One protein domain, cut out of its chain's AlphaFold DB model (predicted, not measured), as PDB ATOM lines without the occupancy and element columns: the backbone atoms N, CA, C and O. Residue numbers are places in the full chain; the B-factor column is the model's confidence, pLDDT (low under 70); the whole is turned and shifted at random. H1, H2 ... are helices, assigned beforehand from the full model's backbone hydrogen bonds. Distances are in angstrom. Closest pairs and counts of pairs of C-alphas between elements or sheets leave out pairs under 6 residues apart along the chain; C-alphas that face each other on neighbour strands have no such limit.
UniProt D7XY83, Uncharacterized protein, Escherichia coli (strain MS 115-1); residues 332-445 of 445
ATOM      1  N   PHE A 332     -91.174 183.799 -62.568       72.81
ATOM      2  CA  PHE A 332     -91.822 185.112 -62.610       72.81
ATOM      3  C   PHE A 332     -93.180 185.148 -61.918       72.81
ATOM      4  O   PHE A 332     -93.959 184.194 -61.982       72.81
ATOM      5  N   GLY A 333     -93.504 186.302 -61.331       78.06
ATOM      6  CA  GLY A 333     -94.878 186.631 -60.952       78.06
ATOM      7  C   GLY A 333     -95.734 186.982 -62.175       78.06
ATOM      8  O   GLY A 333     -95.217 187.344 -63.230       78.06
ATOM      9  N   ASP A 334     -97.061 186.933 -62.050       76.56
ATOM     10  CA  ASP A 334     -97.978 187.078 -63.199       76.56
ATOM     11  C   ASP A 334     -97.798 188.391 -63.991       76.56
ATOM     12  O   ASP A 334     -97.857 188.394 -65.221       76.56
ATOM     13  N   SER A 335     -97.474 189.499 -63.316       78.31
ATOM     14  CA  SER A 335     -97.172 190.786 -63.969       78.31
ATOM     15  C   SER A 335     -95.890 190.744 -64.817       78.31
ATOM     16  O   SER A 335     -95.830 191.310 -65.912       78.31
ATOM     17  N   GLU A 336     -94.858 190.044 -64.345       79.56
ATOM     18  CA  GLU A 336     -93.579 189.886 -65.048       79.56
ATOM     19  C   GLU A 336     -93.716 188.931 -66.238       79.56
ATOM     20  O   GLU A 336     -93.174 189.214 -67.310       79.56
ATOM     21  N   LYS A 337     -94.530 187.873 -66.100       81.38
ATOM     22  CA  LYS A 337     -94.886 186.968 -67.204       81.38
ATOM     23  C   LYS A 337     -95.506 187.730 -68.378       81.38
ATOM     24  O   LYS A 337     -95.103 187.519 -69.520       81.38
ATOM     25  N   ILE A 338     -96.446 188.641 -68.106       79.25
ATOM     26  CA  ILE A 338     -97.111 189.466 -69.131       79.25
ATOM     27  C   ILE A 338     -96.118 190.420 -69.805       79.25
ATOM     28  O   ILE A 338     -96.104 190.527 -71.033       79.25
ATOM     29  N   LYS A 339     -95.270 191.109 -69.028       81.69
ATOM     30  CA  LYS A 339     -94.244 192.015 -69.580       81.69
ATOM     31  C   LYS A 339     -93.277 191.268 -70.489       81.69
ATOM     32  O   LYS A 339     -92.946 191.761 -71.566       81.69
ATOM     33  N   TYR A 340     -92.853 190.079 -70.071       79.94
ATOM     34  CA  TYR A 340     -91.986 189.239 -70.875       79.94
ATOM     35  C   TYR A 340     -92.665 188.771 -72.159       79.94
ATOM     36  O   TYR A 340     -92.096 188.969 -73.225       79.94
ATOM     37  N   ALA A 341     -93.889 188.241 -72.084       80.88
ATOM     38  CA  ALA A 341     -94.649 187.829 -73.264       80.88
ATOM     39  C   ALA A 341     -94.773 188.968 -74.293       80.88
ATOM     40  O   ALA A 341     -94.463 188.773 -75.466       80.88
ATOM     41  N   CYS A 342     -95.109 190.183 -73.836       79.56
ATOM     42  CA  CYS A 342     -95.109 191.379 -74.686       79.56
ATOM     43  C   CYS A 342     -93.734 191.632 -75.325       79.56
ATOM     44  O   CYS A 342     -93.648 191.949 -76.508       79.56
ATOM     45  N   SER A 343     -92.652 191.516 -74.544       80.44
ATOM     46  CA  SER A 343     -91.288 191.701 -75.046       80.44
ATOM     47  C   SER A 343     -90.963 190.699 -76.147       80.44
ATOM     48  O   SER A 343     -90.447 191.106 -77.182       80.44
ATOM     49  N   VAL A 344     -91.275 189.416 -75.958       79.00
ATOM     50  CA  VAL A 344     -90.960 188.380 -76.947       79.00
ATOM     51  C   VAL A 344     -91.733 188.587 -78.249       79.00
ATOM     52  O   VAL A 344     -91.127 188.570 -79.316       79.00
ATOM     53  N   ILE A 345     -93.039 188.880 -78.170       79.31
ATOM     54  CA  ILE A 345     -93.872 189.177 -79.351       79.31
ATOM     55  C   ILE A 345     -93.286 190.339 -80.168       79.31
ATOM     56  O   ILE A 345     -93.317 190.306 -81.394       79.31
ATOM     57  N   ASN A 346     -92.725 191.351 -79.502       78.06
ATOM     58  CA  ASN A 346     -92.115 192.497 -80.176       78.06
ATOM     59  C   ASN A 346     -90.746 192.196 -80.808       78.06
ATOM     60  O   ASN A 346     -90.341 192.923 -81.710       78.06
ATOM     61  N   HIS A 347     -90.022 191.178 -80.327       73.44
ATOM     62  CA  HIS A 347     -88.716 190.785 -80.878       73.44
ATOM     63  C   HIS A 347     -88.835 189.815 -82.057       73.44
ATOM     64  O   HIS A 347     -87.891 189.693 -82.834       73.44
ATOM     65  N   ILE A 348     -89.973 189.131 -82.198       72.19
ATOM     66  CA  ILE A 348     -90.227 188.254 -83.338       72.19
ATOM     67  C   ILE A 348     -90.612 189.112 -84.543       72.19
ATOM     68  O   ILE A 348     -91.593 189.861 -84.521       72.19
ATOM     69  N   ASP A 349     -89.829 188.986 -85.611       68.50
ATOM     70  CA  ASP A 349     -90.138 189.629 -86.878       68.50
ATOM     71  C   ASP A 349     -91.211 188.834 -87.635       68.50
ATOM     72  O   ASP A 349     -90.956 187.817 -88.283       68.50
ATOM     73  N   PHE A 350     -92.432 189.344 -87.529       64.69
ATOM     74  CA  PHE A 350     -93.632 188.868 -88.209       64.69
ATOM     75  C   PHE A 350     -93.836 189.514 -89.592       64.69
ATOM     76  O   PHE A 350     -94.944 189.486 -90.128       64.69
ATOM     77  N   SER A 351     -92.828 190.182 -90.162       57.56
ATOM     78  CA  SER A 351     -92.943 190.702 -91.522       57.56
ATOM     79  C   SER A 351     -92.935 189.545 -92.530       57.56
ATOM     80  O   SER A 351     -91.959 188.804 -92.676       57.56
ATOM     81  N   CYS A 352     -94.051 189.356 -93.236       49.91
ATOM     82  CA  CYS A 352     -94.080 188.570 -94.466       49.91
ATOM     83  C   CYS A 352     -93.538 189.449 -95.597       49.91
ATOM     84  O   CYS A 352     -94.303 190.125 -96.286       49.91
ATOM     85  N   ASP A 353     -92.220 189.466 -95.789       47.66
ATOM     86  CA  ASP A 353     -91.660 189.963 -97.042       47.66
ATOM     87  C   ASP A 353     -92.114 189.011 -98.154       47.66
ATOM     88  O   ASP A 353     -91.513 187.968 -98.386       47.66
ATOM     89  N   GLN A 354     -93.167 189.390 -98.885       41.56
ATOM     90  CA  GLN A 354     -93.686 188.655-100.052       41.56
ATOM     91  C   GLN A 354     -92.641 188.484-101.179       41.56
ATOM     92  O   GLN A 354     -92.913 187.875-102.214       41.56
ATOM     93  N   SER A 355     -91.431 189.025-101.006       43.69
ATOM     94  CA  SER A 355     -90.307 188.860-101.908       43.69
ATOM     95  C   SER A 355     -89.220 187.960-101.305       43.69
ATOM     96  O   SER A 355     -88.262 188.457-100.713       43.69
ATOM     97  N   LYS A 356     -89.307 186.670-101.658       43.44
ATOM     98  CA  LYS A 356     -88.233 185.656-101.785       43.44
ATOM     99  C   LYS A 356     -88.185 184.573-100.692       43.44
ATOM    100  O   LYS A 356     -87.979 184.848 -99.520       43.44
ATOM    101  N   ASP A 357     -88.235 183.338-101.197       39.72
ATOM    102  CA  ASP A 357     -88.031 182.027-100.566       39.72
ATOM    103  C   ASP A 357     -89.151 181.504 -99.640       39.72
ATOM    104  O   ASP A 357     -89.176 181.753 -98.440       39.72
ATOM    105  N   PHE A 358     -89.999 180.627-100.203       37.84
ATOM    106  CA  PHE A 358     -91.047 179.833 -99.527       37.84
ATOM    107  C   PHE A 358     -90.594 179.110 -98.232       37.84
ATOM    108  O   PHE A 358     -91.436 178.740 -97.414       37.84
ATOM    109  N   SER A 359     -89.290 178.867 -98.023       44.78
ATOM    110  CA  SER A 359     -88.784 178.202 -96.805       44.78
ATOM    111  C   SER A 359     -88.707 179.132 -95.584       44.78
ATOM    112  O   SER A 359     -88.796 178.660 -94.445       44.78
ATOM    113  N   CYS A 360     -88.591 180.450 -95.802       53.16
ATOM    114  CA  CYS A 360     -88.596 181.448 -94.733       53.16
ATOM    115  C   CYS A 360     -89.996 181.567 -94.109       53.16
ATOM    116  O   CYS A 360     -90.127 181.616 -92.885       53.16
ATOM    117  N   ASP A 361     -91.038 181.493 -94.939       61.69
ATOM    118  CA  ASP A 361     -92.432 181.631 -94.508       61.69
ATOM    119  C   ASP A 361     -92.888 180.458 -93.626       61.69
ATOM    120  O   ASP A 361     -93.472 180.673 -92.565       61.69
ATOM    121  N   GLN A 362     -92.535 179.213 -93.973       65.56
ATOM    122  CA  GLN A 362     -92.876 178.046 -93.141       65.56
ATOM    123  C   GLN A 362     -92.200 178.058 -91.765       65.56
ATOM    124  O   GLN A 362     -92.785 177.603 -90.780       65.56
ATOM    125  N   SER A 363     -90.968 178.558 -91.677       70.75
ATOM    126  CA  SER A 363     -90.263 178.666 -90.395       70.75
ATOM    127  C   SER A 363     -90.914 179.729 -89.506       70.75
ATOM    128  O   SER A 363     -91.168 179.466 -88.331       70.75
ATOM    129  N   LYS A 364     -91.288 180.881 -90.082       74.56
ATOM    130  CA  LYS A 364     -92.049 181.944 -89.399       74.56
ATOM    131  C   LYS A 364     -93.407 181.459 -88.898       74.56
ATOM    132  O   LYS A 364     -93.762 181.743 -87.756       74.56
ATOM    133  N   ILE A 365     -94.117 180.667 -89.700       74.31
ATOM    134  CA  ILE A 365     -95.380 180.033 -89.302       74.31
ATOM    135  C   ILE A 365     -95.181 179.145 -88.067       74.31
ATOM    136  O   ILE A 365     -95.899 179.309 -87.088       74.31
ATOM    137  N   LYS A 366     -94.165 178.274 -88.047       78.12
ATOM    138  CA  LYS A 366     -93.890 177.400 -86.887       78.12
ATOM    139  C   LYS A 366     -93.506 178.173 -85.623       78.12
ATOM    140  O   LYS A 366     -93.890 177.780 -84.520       78.12
ATOM    141  N   ILE A 367     -92.746 179.261 -85.771       78.62
ATOM    142  CA  ILE A 367     -92.399 180.175 -84.671       78.62
ATOM    143  C   ILE A 367     -93.674 180.812 -84.109       78.62
ATOM    144  O   ILE A 367     -93.892 180.782 -82.898       78.62
ATOM    145  N   ALA A 368     -94.534 181.339 -84.985       77.50
ATOM    146  CA  ALA A 368     -95.807 181.946 -84.617       77.50
ATOM    147  C   ALA A 368     -96.734 180.939 -83.918       77.50
ATOM    148  O   ALA A 368     -97.229 181.221 -82.829       77.50
ATOM    149  N   GLU A 369     -96.914 179.745 -84.489       79.50
ATOM    150  CA  GLU A 369     -97.682 178.653 -83.883       79.50
ATOM    151  C   GLU A 369     -97.179 178.346 -82.465       79.50
ATOM    152  O   GLU A 369     -97.952 178.385 -81.508       79.50
ATOM    153  N   THR A 370     -95.874 178.108 -82.308       83.69
ATOM    154  CA  THR A 370     -95.253 177.776 -81.012       83.69
ATOM    155  C   THR A 370     -95.424 178.894 -79.987       83.69
ATOM    156  O   THR A 370     -95.710 178.636 -78.815       83.69
ATOM    157  N   LEU A 371     -95.274 180.149 -80.414       84.06
ATOM    158  CA  LEU A 371     -95.495 181.310 -79.564       84.06
ATOM    159  C   LEU A 371     -96.930 181.342 -79.036       84.06
ATOM    160  O   LEU A 371     -97.139 181.461 -77.831       84.06
ATOM    161  N   PHE A 372     -97.919 181.223 -79.922       83.38
ATOM    162  CA  PHE A 372     -99.324 181.287 -79.532       83.38
ATOM    163  C   PHE A 372     -99.731 180.105 -78.649       83.38
ATOM    164  O   PHE A 372    -100.445 180.308 -77.672       83.38
ATOM    165  N   PHE A 373     -99.207 178.901 -78.891       81.94
ATOM    166  CA  PHE A 373     -99.395 177.779 -77.965       81.94
ATOM    167  C   PHE A 373     -98.814 178.053 -76.573       81.94
ATOM    168  O   PHE A 373     -99.410 177.670 -75.569       81.94
ATOM    169  N   ASN A 374     -97.686 178.758 -76.475       81.38
ATOM    170  CA  ASN A 374     -97.116 179.136 -75.180       81.38
ATOM    171  C   ASN A 374     -97.908 180.239 -74.455       81.38
ATOM    172  O   ASN A 374     -97.830 180.338 -73.226       81.38
ATOM    173  N   LEU A 375     -98.679 181.037 -75.200       81.06
ATOM    174  CA  LEU A 375     -99.563 182.093 -74.695       81.06
ATOM    175  C   LEU A 375    -100.971 181.585 -74.328       81.06
ATOM    176  O   LEU A 375    -101.732 182.312 -73.693       81.06
ATOM    177  N   ASP A 376    -101.300 180.331 -74.641       71.94
ATOM    178  CA  ASP A 376    -102.488 179.609 -74.167       71.94
ATOM    179  C   ASP A 376    -102.337 179.207 -72.680       71.94
ATOM    180  O   ASP A 376    -102.307 178.033 -72.306       71.94
ATOM    181  N   LYS A 377    -102.157 180.195 -71.795       70.12
ATOM    182  CA  LYS A 377    -102.100 179.993 -70.337       70.12
ATOM    183  C   LYS A 377    -102.977 181.019 -69.628       70.12
ATOM    184  O   LYS A 377    -103.044 182.181 -70.018       70.12
ATOM    185  N   GLU A 378    -103.613 180.587 -68.540       64.94
ATOM    186  CA  GLU A 378    -104.614 181.354 -67.779       64.94
ATOM    187  C   GLU A 378    -104.137 182.761 -67.375       64.94
ATOM    188  O   GLU A 378    -104.893 183.725 -67.459       64.94
ATOM    189  N   HIS A 379    -102.852 182.912 -67.039       69.50
ATOM    190  CA  HIS A 379    -102.265 184.188 -66.618       69.50
ATOM    191  C   HIS A 379    -102.258 185.285 -67.702       69.50
ATOM    192  O   HIS A 379    -102.114 186.461 -67.369       69.50
ATOM    193  N   TYR A 380    -102.396 184.938 -68.986       72.00
ATOM    194  CA  TYR A 380    -102.363 185.910 -70.091       72.00
ATOM    195  C   TYR A 380    -103.740 186.412 -70.506       72.00
ATOM    196  O   TYR A 380    -103.846 187.500 -71.074       72.00
ATOM    197  N   LYS A 381    -104.789 185.656 -70.167       66.81
ATOM    198  CA  LYS A 381    -106.170 185.913 -70.589       66.81
ATOM    199  C   LYS A 381    -106.712 187.258 -70.108       66.81
ATOM    200  O   LYS A 381    -107.471 187.908 -70.804       66.81
ATOM    201  N   ASN A 382    -106.228 187.752 -68.971       69.38
ATOM    202  CA  ASN A 382    -106.718 189.002 -68.384       69.38
ATOM    203  C   ASN A 382    -105.946 190.258 -68.835       69.38
ATOM    204  O   ASN A 382    -106.228 191.363 -68.366       69.38
ATOM    205  N   SER A 383    -104.938 190.127 -69.706       76.94
ATOM    206  CA  SER A 383    -104.109 191.262 -70.119       76.94
ATOM    207  C   SER A 383    -104.548 191.833 -71.464       76.94
ATOM    208  O   SER A 383    -104.078 191.400 -72.513       76.94
ATOM    209  N   ARG A 384    -105.368 192.891 -71.432       75.75
ATOM    210  CA  ARG A 384    -105.832 193.588 -72.646       75.75
ATOM    211  C   ARG A 384    -104.688 194.010 -73.577       75.75
ATOM    212  O   ARG A 384    -104.749 193.777 -74.775       75.75
ATOM    213  N   LYS A 385    -103.607 194.568 -73.019       77.69
ATOM    214  CA  LYS A 385    -102.425 194.990 -73.793       77.69
ATOM    215  C   LYS A 385    -101.766 193.821 -74.533       77.69
ATOM    216  O   LYS A 385    -101.313 193.980 -75.661       77.69
ATOM    217  N   LEU A 386    -101.663 192.667 -73.876       80.25
ATOM    218  CA  LEU A 386    -101.089 191.471 -74.484       80.25
ATOM    219  C   LEU A 386    -102.038 190.894 -75.537       80.25
ATOM    220  O   LEU A 386    -101.575 190.496 -76.596       80.25
ATOM    221  N   GLN A 387    -103.346 190.900 -75.281       78.75
ATOM    222  CA  GLN A 387    -104.345 190.448 -76.245       78.75
ATOM    223  C   GLN A 387    -104.354 191.299 -77.522       78.75
ATOM    224  O   GLN A 387    -104.377 190.735 -78.609       78.75
ATOM    225  N   GLU A 388    -104.261 192.626 -77.418       77.94
ATOM    226  CA  GLU A 388    -104.147 193.518 -78.585       77.94
ATOM    227  C   GLU A 388    -102.888 193.192 -79.420       77.94
ATOM    228  O   GLU A 388    -102.969 193.045 -80.638       77.94
ATOM    229  N   LEU A 389    -101.741 192.954 -78.769       79.62
ATOM    230  CA  LEU A 389    -100.507 192.532 -79.449       79.62
ATOM    231  C   LEU A 389    -100.620 191.144 -80.095       79.62
ATOM    232  O   LEU A 389    -100.153 190.946 -81.214       79.62
ATOM    233  N   ILE A 390    -101.211 190.175 -79.391       79.50
ATOM    234  CA  ILE A 390    -101.459 188.824 -79.913       79.50
ATOM    235  C   ILE A 390    -102.348 188.915 -81.144       79.50
ATOM    236  O   ILE A 390    -102.058 188.262 -82.139       79.50
ATOM    237  N   TRP A 391    -103.398 189.730 -81.087       78.31
ATOM    238  CA  TRP A 391    -104.342 189.908 -82.177       78.31
ATOM    239  C   TRP A 391    -103.667 190.396 -83.458       78.31
ATOM    240  O   TRP A 391    -103.778 189.734 -84.492       78.31
ATOM    241  N   ASP A 392    -102.917 191.500 -83.369       75.50
ATOM    242  CA  ASP A 392    -102.233 192.103 -84.519       75.50
ATOM    243  C   ASP A 392    -101.319 191.103 -85.238       75.50
ATOM    244  O   ASP A 392    -101.143 191.169 -86.455       75.50
ATOM    245  N   LYS A 393    -100.741 190.152 -84.493       77.50
ATOM    246  CA  LYS A 393     -99.876 189.103 -85.046       77.50
ATOM    247  C   LYS A 393    -100.648 187.862 -85.491       77.50
ATOM    248  O   LYS A 393    -100.335 187.302 -86.534       77.50
ATOM    249  N   LEU A 394    -101.654 187.420 -84.741       78.62
ATOM    250  CA  LEU A 394    -102.392 186.184 -85.010       78.62
ATOM    251  C   LEU A 394    -103.212 186.287 -86.297       78.62
ATOM    252  O   LEU A 394    -103.209 185.353 -87.094       78.62
ATOM    253  N   VAL A 395    -103.872 187.425 -86.533       74.69
ATOM    254  CA  VAL A 395    -104.691 187.638 -87.741       74.69
ATOM    255  C   VAL A 395    -103.867 187.514 -89.020       74.69
ATOM    256  O   VAL A 395    -104.381 187.025 -90.024       74.69
ATOM    257  N   ALA A 396    -102.593 187.909 -88.973       73.19
ATOM    258  CA  ALA A 396    -101.691 187.829 -90.114       73.19
ATOM    259  C   ALA A 396    -101.308 186.386 -90.489       73.19
ATOM    260  O   ALA A 396    -101.033 186.142 -91.656       73.19
ATOM    261  N   TYR A 397    -101.308 185.443 -89.536       72.19
ATOM    262  CA  TYR A 397    -100.742 184.100 -89.741       72.19
ATOM    263  C   TYR A 397    -101.715 182.933 -89.561       72.19
ATOM    264  O   TYR A 397    -101.435 181.837 -90.037       72.19
ATOM    265  N   VAL A 398    -102.855 183.116 -88.884       73.81
ATOM    266  CA  VAL A 398    -103.722 181.987 -88.495       73.81
ATOM    267  C   VAL A 398    -104.220 181.165 -89.692       73.81
ATOM    268  O   VAL A 398    -104.404 179.952 -89.587       73.81
ATOM    269  N   ASN A 399    -104.389 181.790 -90.860       74.19
ATOM    270  CA  ASN A 399    -104.797 181.091 -92.079       74.19
ATOM    271  C   ASN A 399    -103.704 180.151 -92.600       74.19
ATOM    272  O   ASN A 399    -104.031 179.056 -93.056       74.19
ATOM    273  N   ASP A 400    -102.438 180.515 -92.419       75.50
ATOM    274  CA  ASP A 400    -101.284 179.759 -92.910       75.50
ATOM    275  C   ASP A 400    -100.817 178.668 -91.937       75.50
ATOM    276  O   ASP A 400     -99.986 177.831 -92.291       75.50
ATOM    277  N   PHE A 401    -101.367 178.641 -90.718       77.12
ATOM    278  CA  PHE A 401    -101.081 177.585 -89.748       77.12
ATOM    279  C   PHE A 401    -101.470 176.214 -90.294       77.12
ATOM    280  O   PHE A 401    -102.562 176.032 -90.849       77.12
ATOM    281  N   ASN A 402    -100.609 175.228 -90.060       79.44
ATOM    282  CA  ASN A 402    -100.819 173.837 -90.448       79.44
ATOM    283  C   ASN A 402    -101.698 173.109 -89.417       79.44
ATOM    284  O   ASN A 402    -101.338 172.074 -88.860       79.44
ATOM    285  N   LEU A 403    -102.856 173.705 -89.148       78.69
ATOM    286  CA  LEU A 403    -103.870 173.250 -88.208       78.69
ATOM    287  C   LEU A 403    -105.198 173.080 -88.955       78.69
ATOM    288  O   LEU A 403    -105.462 173.751 -89.951       78.69
ATOM    289  N   SER A 404    -106.076 172.211 -88.469       81.38
ATOM    290  CA  SER A 404    -107.462 172.186 -88.945       81.38
ATOM    291  C   SER A 404    -108.209 173.455 -88.515       81.38
ATOM    292  O   SER A 404    -107.883 174.061 -87.493       81.38
ATOM    293  N   ASN A 405    -109.274 173.837 -89.233       79.31
ATOM    294  CA  ASN A 405    -110.105 174.988 -88.839       79.31
ATOM    295  C   ASN A 405    -110.618 174.861 -87.394       79.31
ATOM    296  O   ASN A 405    -110.640 175.842 -86.657       79.31
ATOM    297  N   GLN A 406    -110.936 173.643 -86.945       79.19
ATOM    298  CA  GLN A 406    -111.360 173.390 -85.567       79.19
ATOM    299  C   GLN A 406    -110.248 173.661 -84.540       79.19
ATOM    300  O   GLN A 406    -110.517 174.197 -83.464       79.19
ATOM    301  N   GLU A 407    -109.005 173.283 -84.836       81.12
ATOM    302  CA  GLU A 407    -107.854 173.556 -83.965       81.12
ATOM    303  C   GLU A 407    -107.528 175.047 -83.919       81.12
ATOM    304  O   GLU A 407    -107.274 175.574 -82.837       81.12
ATOM    305  N   LYS A 408    -107.632 175.740 -85.057       82.06
ATOM    306  CA  LYS A 408    -107.460 177.195 -85.136       82.06
ATOM    307  C   LYS A 408    -108.511 177.926 -84.299       82.06
ATOM    308  O   LYS A 408    -108.151 178.761 -83.472       82.06
ATOM    309  N   SER A 409    -109.788 177.550 -84.405       78.00
ATOM    310  CA  SER A 409    -110.848 178.110 -83.554       78.00
ATOM    311  C   SER A 409    -110.609 177.831 -82.066       78.00
ATOM    312  O   SER A 409    -110.797 178.714 -81.233       78.00
ATOM    313  N   ARG A 410    -110.145 176.626 -81.703       79.88
ATOM    314  CA  ARG A 410    -109.795 176.313 -80.306       79.88
ATOM    315  C   ARG A 410    -108.635 177.162 -79.795       79.88
ATOM    316  O   ARG A 410    -108.710 177.613 -78.660       79.88
ATOM    317  N   LEU A 411    -107.597 177.382 -80.603       80.19
ATOM    318  CA  LEU A 411    -106.470 178.245 -80.247       80.19
ATOM    319  C   LEU A 411    -106.944 179.684 -79.990       80.19
ATOM    320  O   LEU A 411    -106.620 180.261 -78.957       80.19
ATOM    321  N   ILE A 412    -107.780 180.231 -80.875       79.50
ATOM    322  CA  ILE A 412    -108.350 181.580 -80.734       79.50
ATOM    323  C   ILE A 412    -109.160 181.708 -79.433       79.50
ATOM    324  O   ILE A 412    -108.902 182.613 -78.644       79.50
ATOM    325  N   LEU A 413    -110.085 180.777 -79.165       76.94
ATOM    326  CA  LEU A 413    -110.912 180.764 -77.942       76.94
ATOM    327  C   LEU A 413    -110.108 180.608 -76.650       76.94
ATOM    328  O   LEU A 413    -110.604 180.843 -75.552       76.94
ATOM    329  N   ARG A 414    -108.880 180.113 -76.762       77.50
ATOM    330  CA  ARG A 414    -107.990 179.931 -75.630       77.50
ATOM    331  C   ARG A 414    -107.117 181.154 -75.365       77.50
ATOM    332  O   ARG A 414    -106.818 181.429 -74.206       77.50
ATOM    333  N   LEU A 415    -106.752 181.891 -76.411       76.94
ATOM    334  CA  LEU A 415    -105.989 183.137 -76.319       76.94
ATOM    335  C   LEU A 415    -106.848 184.329 -75.878       76.94
ATOM    336  O   LEU A 415    -106.347 185.241 -75.217       76.94
ATOM    337  N   PHE A 416    -108.134 184.318 -76.228       76.50
ATOM    338  CA  PHE A 416    -109.064 185.409 -75.957       76.50
ATOM    339  C   PHE A 416    -110.272 184.913 -75.169       76.50
ATOM    340  O   PHE A 416    -110.891 183.925 -75.553       76.50
ATOM    341  N   ASP A 417    -110.632 185.629 -74.100       67.50
ATOM    342  CA  ASP A 417    -111.845 185.329 -73.328       67.50
ATOM    343  C   ASP A 417    -113.112 185.639 -74.134       67.50
ATOM    344  O   ASP A 417    -114.056 184.852 -74.148       67.50
ATOM    345  N   ASP A 418    -113.111 186.767 -74.850       71.31
ATOM    346  CA  ASP A 418    -114.111 187.091 -75.862       71.31
ATOM    347  C   ASP A 418    -113.464 187.945 -76.959       71.31
ATOM    348  O   ASP A 418    -113.029 189.078 -76.731       71.31
ATOM    349  N   VAL A 419    -113.411 187.390 -78.171       69.62
ATOM    350  CA  VAL A 419    -112.839 188.062 -79.345       69.62
ATOM    351  C   VAL A 419    -113.617 189.340 -79.684       69.62
ATOM    352  O   VAL A 419    -113.032 190.305 -80.172       69.62
ATOM    353  N   LYS A 420    -114.924 189.394 -79.387       69.62
ATOM    354  CA  LYS A 420    -115.771 190.568 -79.643       69.62
ATOM    355  C   LYS A 420    -115.479 191.705 -78.662       69.62
ATOM    356  O   LYS A 420    -115.592 192.862 -79.048       69.62
ATOM    357  N   LEU A 421    -115.050 191.405 -77.430       69.56
ATOM    358  CA  LEU A 421    -114.737 192.424 -76.412       69.56
ATOM    359  C   LEU A 421    -113.415 193.163 -76.660       69.56
ATOM    360  O   LEU A 421    -113.174 194.206 -76.047       69.56
ATOM    361  N   LEU A 422    -112.565 192.657 -77.556       65.44
ATOM    362  CA  LEU A 422    -111.328 193.336 -77.954       65.44
ATOM    363  C   LEU A 422    -111.601 194.594 -78.781       65.44
ATOM    364  O   LEU A 422    -110.784 195.515 -78.785       65.44
ATOM    365  N   PHE A 423    -112.756 194.655 -79.448       63.50
ATOM    366  CA  PHE A 423    -113.063 195.678 -80.433       63.50
ATOM    367  C   PHE A 423    -114.304 196.469 -80.053       63.50
ATOM    368  O   PHE A 423    -115.371 195.915 -79.811       63.50
ATOM    369  N   ASN A 424    -114.182 197.794 -80.091       60.31
ATOM    370  CA  ASN A 424    -115.362 198.657 -80.114       60.31
ATOM    371  C   ASN A 424    -116.024 198.644 -81.510       60.31
ATOM    372  O   ASN A 424    -117.231 198.830 -81.610       60.31
ATOM    373  N   GLU A 425    -115.245 198.393 -82.572       59.75
ATOM    374  CA  GLU A 425    -115.682 198.249 -83.968       59.75
ATOM    375  C   GLU A 425    -114.852 197.154 -84.660       59.75
ATOM    376  O   GLU A 425    -113.634 197.125 -84.503       59.75
ATOM    377  N   VAL A 426    -115.496 196.254 -85.417       61.16
ATOM    378  CA  VAL A 426    -114.862 195.082 -86.057       61.16
ATOM    379  C   VAL A 426    -113.818 195.534 -87.099       61.16
ATOM    380  O   VAL A 426    -114.208 196.116 -88.115       61.16
ATOM    381  N   PRO A 427    -112.505 195.285 -86.906       66.12
ATOM    382  CA  PRO A 427    -111.489 195.684 -87.880       66.12
ATOM    383  C   PRO A 427    -111.652 194.969 -89.227       66.12
ATOM    384  O   PRO A 427    -111.969 193.783 -89.286       66.12
ATOM    385  N   VAL A 428    -111.366 195.679 -90.328       65.88
ATOM    386  CA  VAL A 428    -111.504 195.172 -91.712       65.88
ATOM    387  C   VAL A 428    -110.721 193.875 -91.941       65.88
ATOM    388  O   VAL A 428    -111.158 193.034 -92.717       65.88
ATOM    389  N   SER A 429    -109.609 193.673 -91.228       62.84
ATOM    390  CA  SER A 429    -108.803 192.449 -91.291       62.84
ATOM    391  C   SER A 429    -109.581 191.172 -90.930       62.84
ATOM    392  O   SER A 429    -109.216 190.098 -91.400       62.84
ATOM    393  N   ILE A 430    -110.683 191.280 -90.176       62.16
ATOM    394  CA  ILE A 430    -111.593 190.168 -89.847       62.16
ATOM    395  C   ILE A 430    -112.415 189.736 -91.059       62.16
ATOM    396  O   ILE A 430    -112.652 188.549 -91.241       62.16
ATOM    397  N   LEU A 431    -112.831 190.684 -91.902       60.25
ATOM    398  CA  LEU A 431    -113.673 190.406 -93.072       60.25
ATOM    399  C   LEU A 431    -112.921 189.654 -94.178       60.25
ATOM    400  O   LEU A 431    -113.552 189.102 -95.072       60.25
ATOM    401  N   VAL A 432    -111.587 189.657 -94.128       62.22
ATOM    402  CA  VAL A 432    -110.711 188.993 -95.106       62.22
ATOM    403  C   VAL A 432    -110.117 187.690 -94.554       62.22
ATOM    404  O   VAL A 432    -109.372 187.011 -95.255       62.22
ATOM    405  N   ASN A 433    -110.403 187.342 -93.294       70.62
ATOM    406  CA  ASN A 433    -109.905 186.128 -92.661       70.62
ATOM    407  C   ASN A 433    -111.054 185.135 -92.444       70.62
ATOM    408  O   ASN A 433    -111.851 185.296 -91.518       70.62
ATOM    409  N   ASP A 434    -111.101 184.099 -93.284       69.31
ATOM    410  CA  ASP A 434    -112.191 183.115 -93.334       69.31
ATOM    411  C   ASP A 434    -112.486 182.461 -91.977       69.31
ATOM    412  O   ASP A 434    -113.642 182.237 -91.632       69.31
ATOM    413  N   ILE A 435    -111.465 182.212 -91.152       74.00
ATOM    414  CA  ILE A 435    -111.630 181.545 -89.852       74.00
ATOM    415  C   ILE A 435    -112.307 182.460 -88.838       74.00
ATOM    416  O   ILE A 435    -113.186 182.017 -88.095       74.00
ATOM    417  N   PHE A 436    -111.898 183.729 -88.780       72.38
ATOM    418  CA  PHE A 436    -112.535 184.698 -87.891       72.38
ATOM    419  C   PHE A 436    -113.938 185.042 -88.376       72.38
ATOM    420  O   PHE A 436    -114.871 185.064 -87.569       72.38
ATOM    421  N   PHE A 437    -114.097 185.266 -89.682       71.31
ATOM    422  CA  PHE A 437    -115.393 185.562 -90.265       71.31
ATOM    423  C   PHE A 437    -116.371 184.407 -90.029       71.31
ATOM    424  O   PHE A 437    -117.328 184.600 -89.290       71.31
ATOM    425  N   GLU A 438    -116.106 183.202 -90.540       72.62
ATOM    426  CA  GLU A 438    -117.040 182.070 -90.439       72.62
ATOM    427  C   GLU A 438    -117.184 181.515 -89.015       72.62
ATOM    428  O   GLU A 438    -118.265 181.077 -88.630       72.62
ATOM    429  N   GLY A 439    -116.109 181.517 -88.221       67.50
ATOM    430  CA  GLY A 439    -116.079 180.836 -86.925       67.50
ATOM    431  C   GLY A 439    -116.514 181.671 -85.717       67.50
ATOM    432  O   GLY A 439    -116.838 181.087 -84.685       67.50
ATOM    433  N   PHE A 440    -116.489 183.007 -85.802       70.38
ATOM    434  CA  PHE A 440    -116.655 183.884 -84.626       70.38
ATOM    435  C   PHE A 440    -117.573 185.087 -84.844       70.38
ATOM    436  O   PHE A 440    -118.256 185.525 -83.911       70.38
ATOM    437  N   PHE A 441    -117.578 185.651 -86.054       69.75
ATOM    438  CA  PHE A 441    -118.341 186.862 -86.368       69.75
ATOM    439  C   PHE A 441    -119.568 186.591 -87.246       69.75
ATOM    440  O   PHE A 441    -120.524 187.363 -87.198       69.75
ATOM    441  N   HIS A 442    -119.583 185.473 -87.970       67.62
ATOM    442  CA  HIS A 442    -120.706 184.981 -88.754       67.62
ATOM    443  C   HIS A 442    -121.463 183.895 -87.970       67.62
ATOM    444  O   HIS A 442    -121.532 182.737 -88.376       67.62
ATOM    445  N   GLU A 443    -122.064 184.254 -86.834       52.09
ATOM    446  CA  GLU A 443    -123.154 183.428 -86.305       52.09
ATOM    447  C   GLU A 443    -124.446 183.777 -87.046       52.09
ATOM    448  O   GLU A 443    -124.979 184.882 -86.941       52.09
ATOM    449  N   THR A 444    -124.865 182.794 -87.847       44.50
ATOM    450  CA  THR A 444    -126.232 182.443 -88.249       44.50
ATOM    451  C   THR A 444    -127.330 183.323 -87.659       44.50
ATOM    452  O   THR A 444    -127.577 183.312 -86.452       44.50
ATOM    453  N   THR A 445    -128.016 184.019 -88.562       36.31
ATOM    454  CA  THR A 445    -129.372 184.533 -88.345       36.31
ATOM    455  C   THR A 445    -130.343 183.410 -88.005       36.31
ATOM    456  O   THR A 445    -130.133 182.281 -88.508       36.31
TER     457      THR A 445
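What this domain is: This is residues 332 to 445 of the 445 residues of an uncharacterized protein of Escherichia coli (strain MS 115-1) (UniProt D7XY83). Helix H4 runs through the middle of a group of helices: H1 packs on its residues 386 to 390, H2 packs on it with residues 365 to 372, and the last turn of H2 packs on H5. H8 packs on H5 at a steep angle, the short helices H3, H6 and H7 fill out the rest, and residues 354 to 359 stick out. The 114 printed residues include eight named helices, H1 to H8 in chain order, and no named strand: all helix. The whole is compact, with a radius of gyration of the C-alphas of 14.4 A and spans of 42 by 40 by 24 A.

How they stand to each other: H2, residues 358 to 375, touches H4, residues 384 to 397, at a shallow tilt of 29 degrees, opposite ways; their closest C-alphas, Ile 365 and Tyr 397, are 6.7 A apart. H1, residues 334 to 347, touches H4 the same way at a shallow tilt of 34 degrees, only just short of steep, with C-alphas 342 and 386 closest at 6.0 A. H1 and H2 are close but not clearly touching. H5, residues 405 to 415, touches H2 at a steep tilt of 48 degrees, with C-alphas 375 and 415 closest at 6.7 A. H8, residues 434 to 441, touches H5 at a steep tilt of 51 degrees, with C-alphas 439 and 409 closest at 6.8 A. H3, residues 378 to 381, touches H1, with C-alphas 379 and 334 closest at 6.2 A. H6, residues 419 to 422, only just touches H4, with 3 pairs of C-alphas within 8 A, 388 and 422 closest at 7.2 A. H7, residues 428 to 431, and H8 touch only at the corner, and only just, with 3 pairs within 8 A, C-alphas 431 and 437 closest at 5.9 A. In H1, H5 and H8 every O i to N i+4 pair is within hydrogen-bond range, in H2 12 of 14 and in H4 8 of 10; H3, H6 and H7 are too short for such a pair.

Where its parts are: From first to last C-alpha H2 measures 26.3 A, H1 20.3 A, H4 20.2 A and H5 15.5 A. C-alpha 334, where H1 begins, is at (-97.978, 187.078, -63.199), and C-alpha 441, where H8 ends, is at (-118.341, 186.862, -86.368).

The domain as a whole: The two C-alphas farthest apart, Phe 332 and Thr 445, are 45.5 A apart. The printed part has no cut, and no link is long. Mean pLDDT of the printed part is 70.9; 40 residues are under 70, among them 349 to 362, 419 to 432 and 441 to 445.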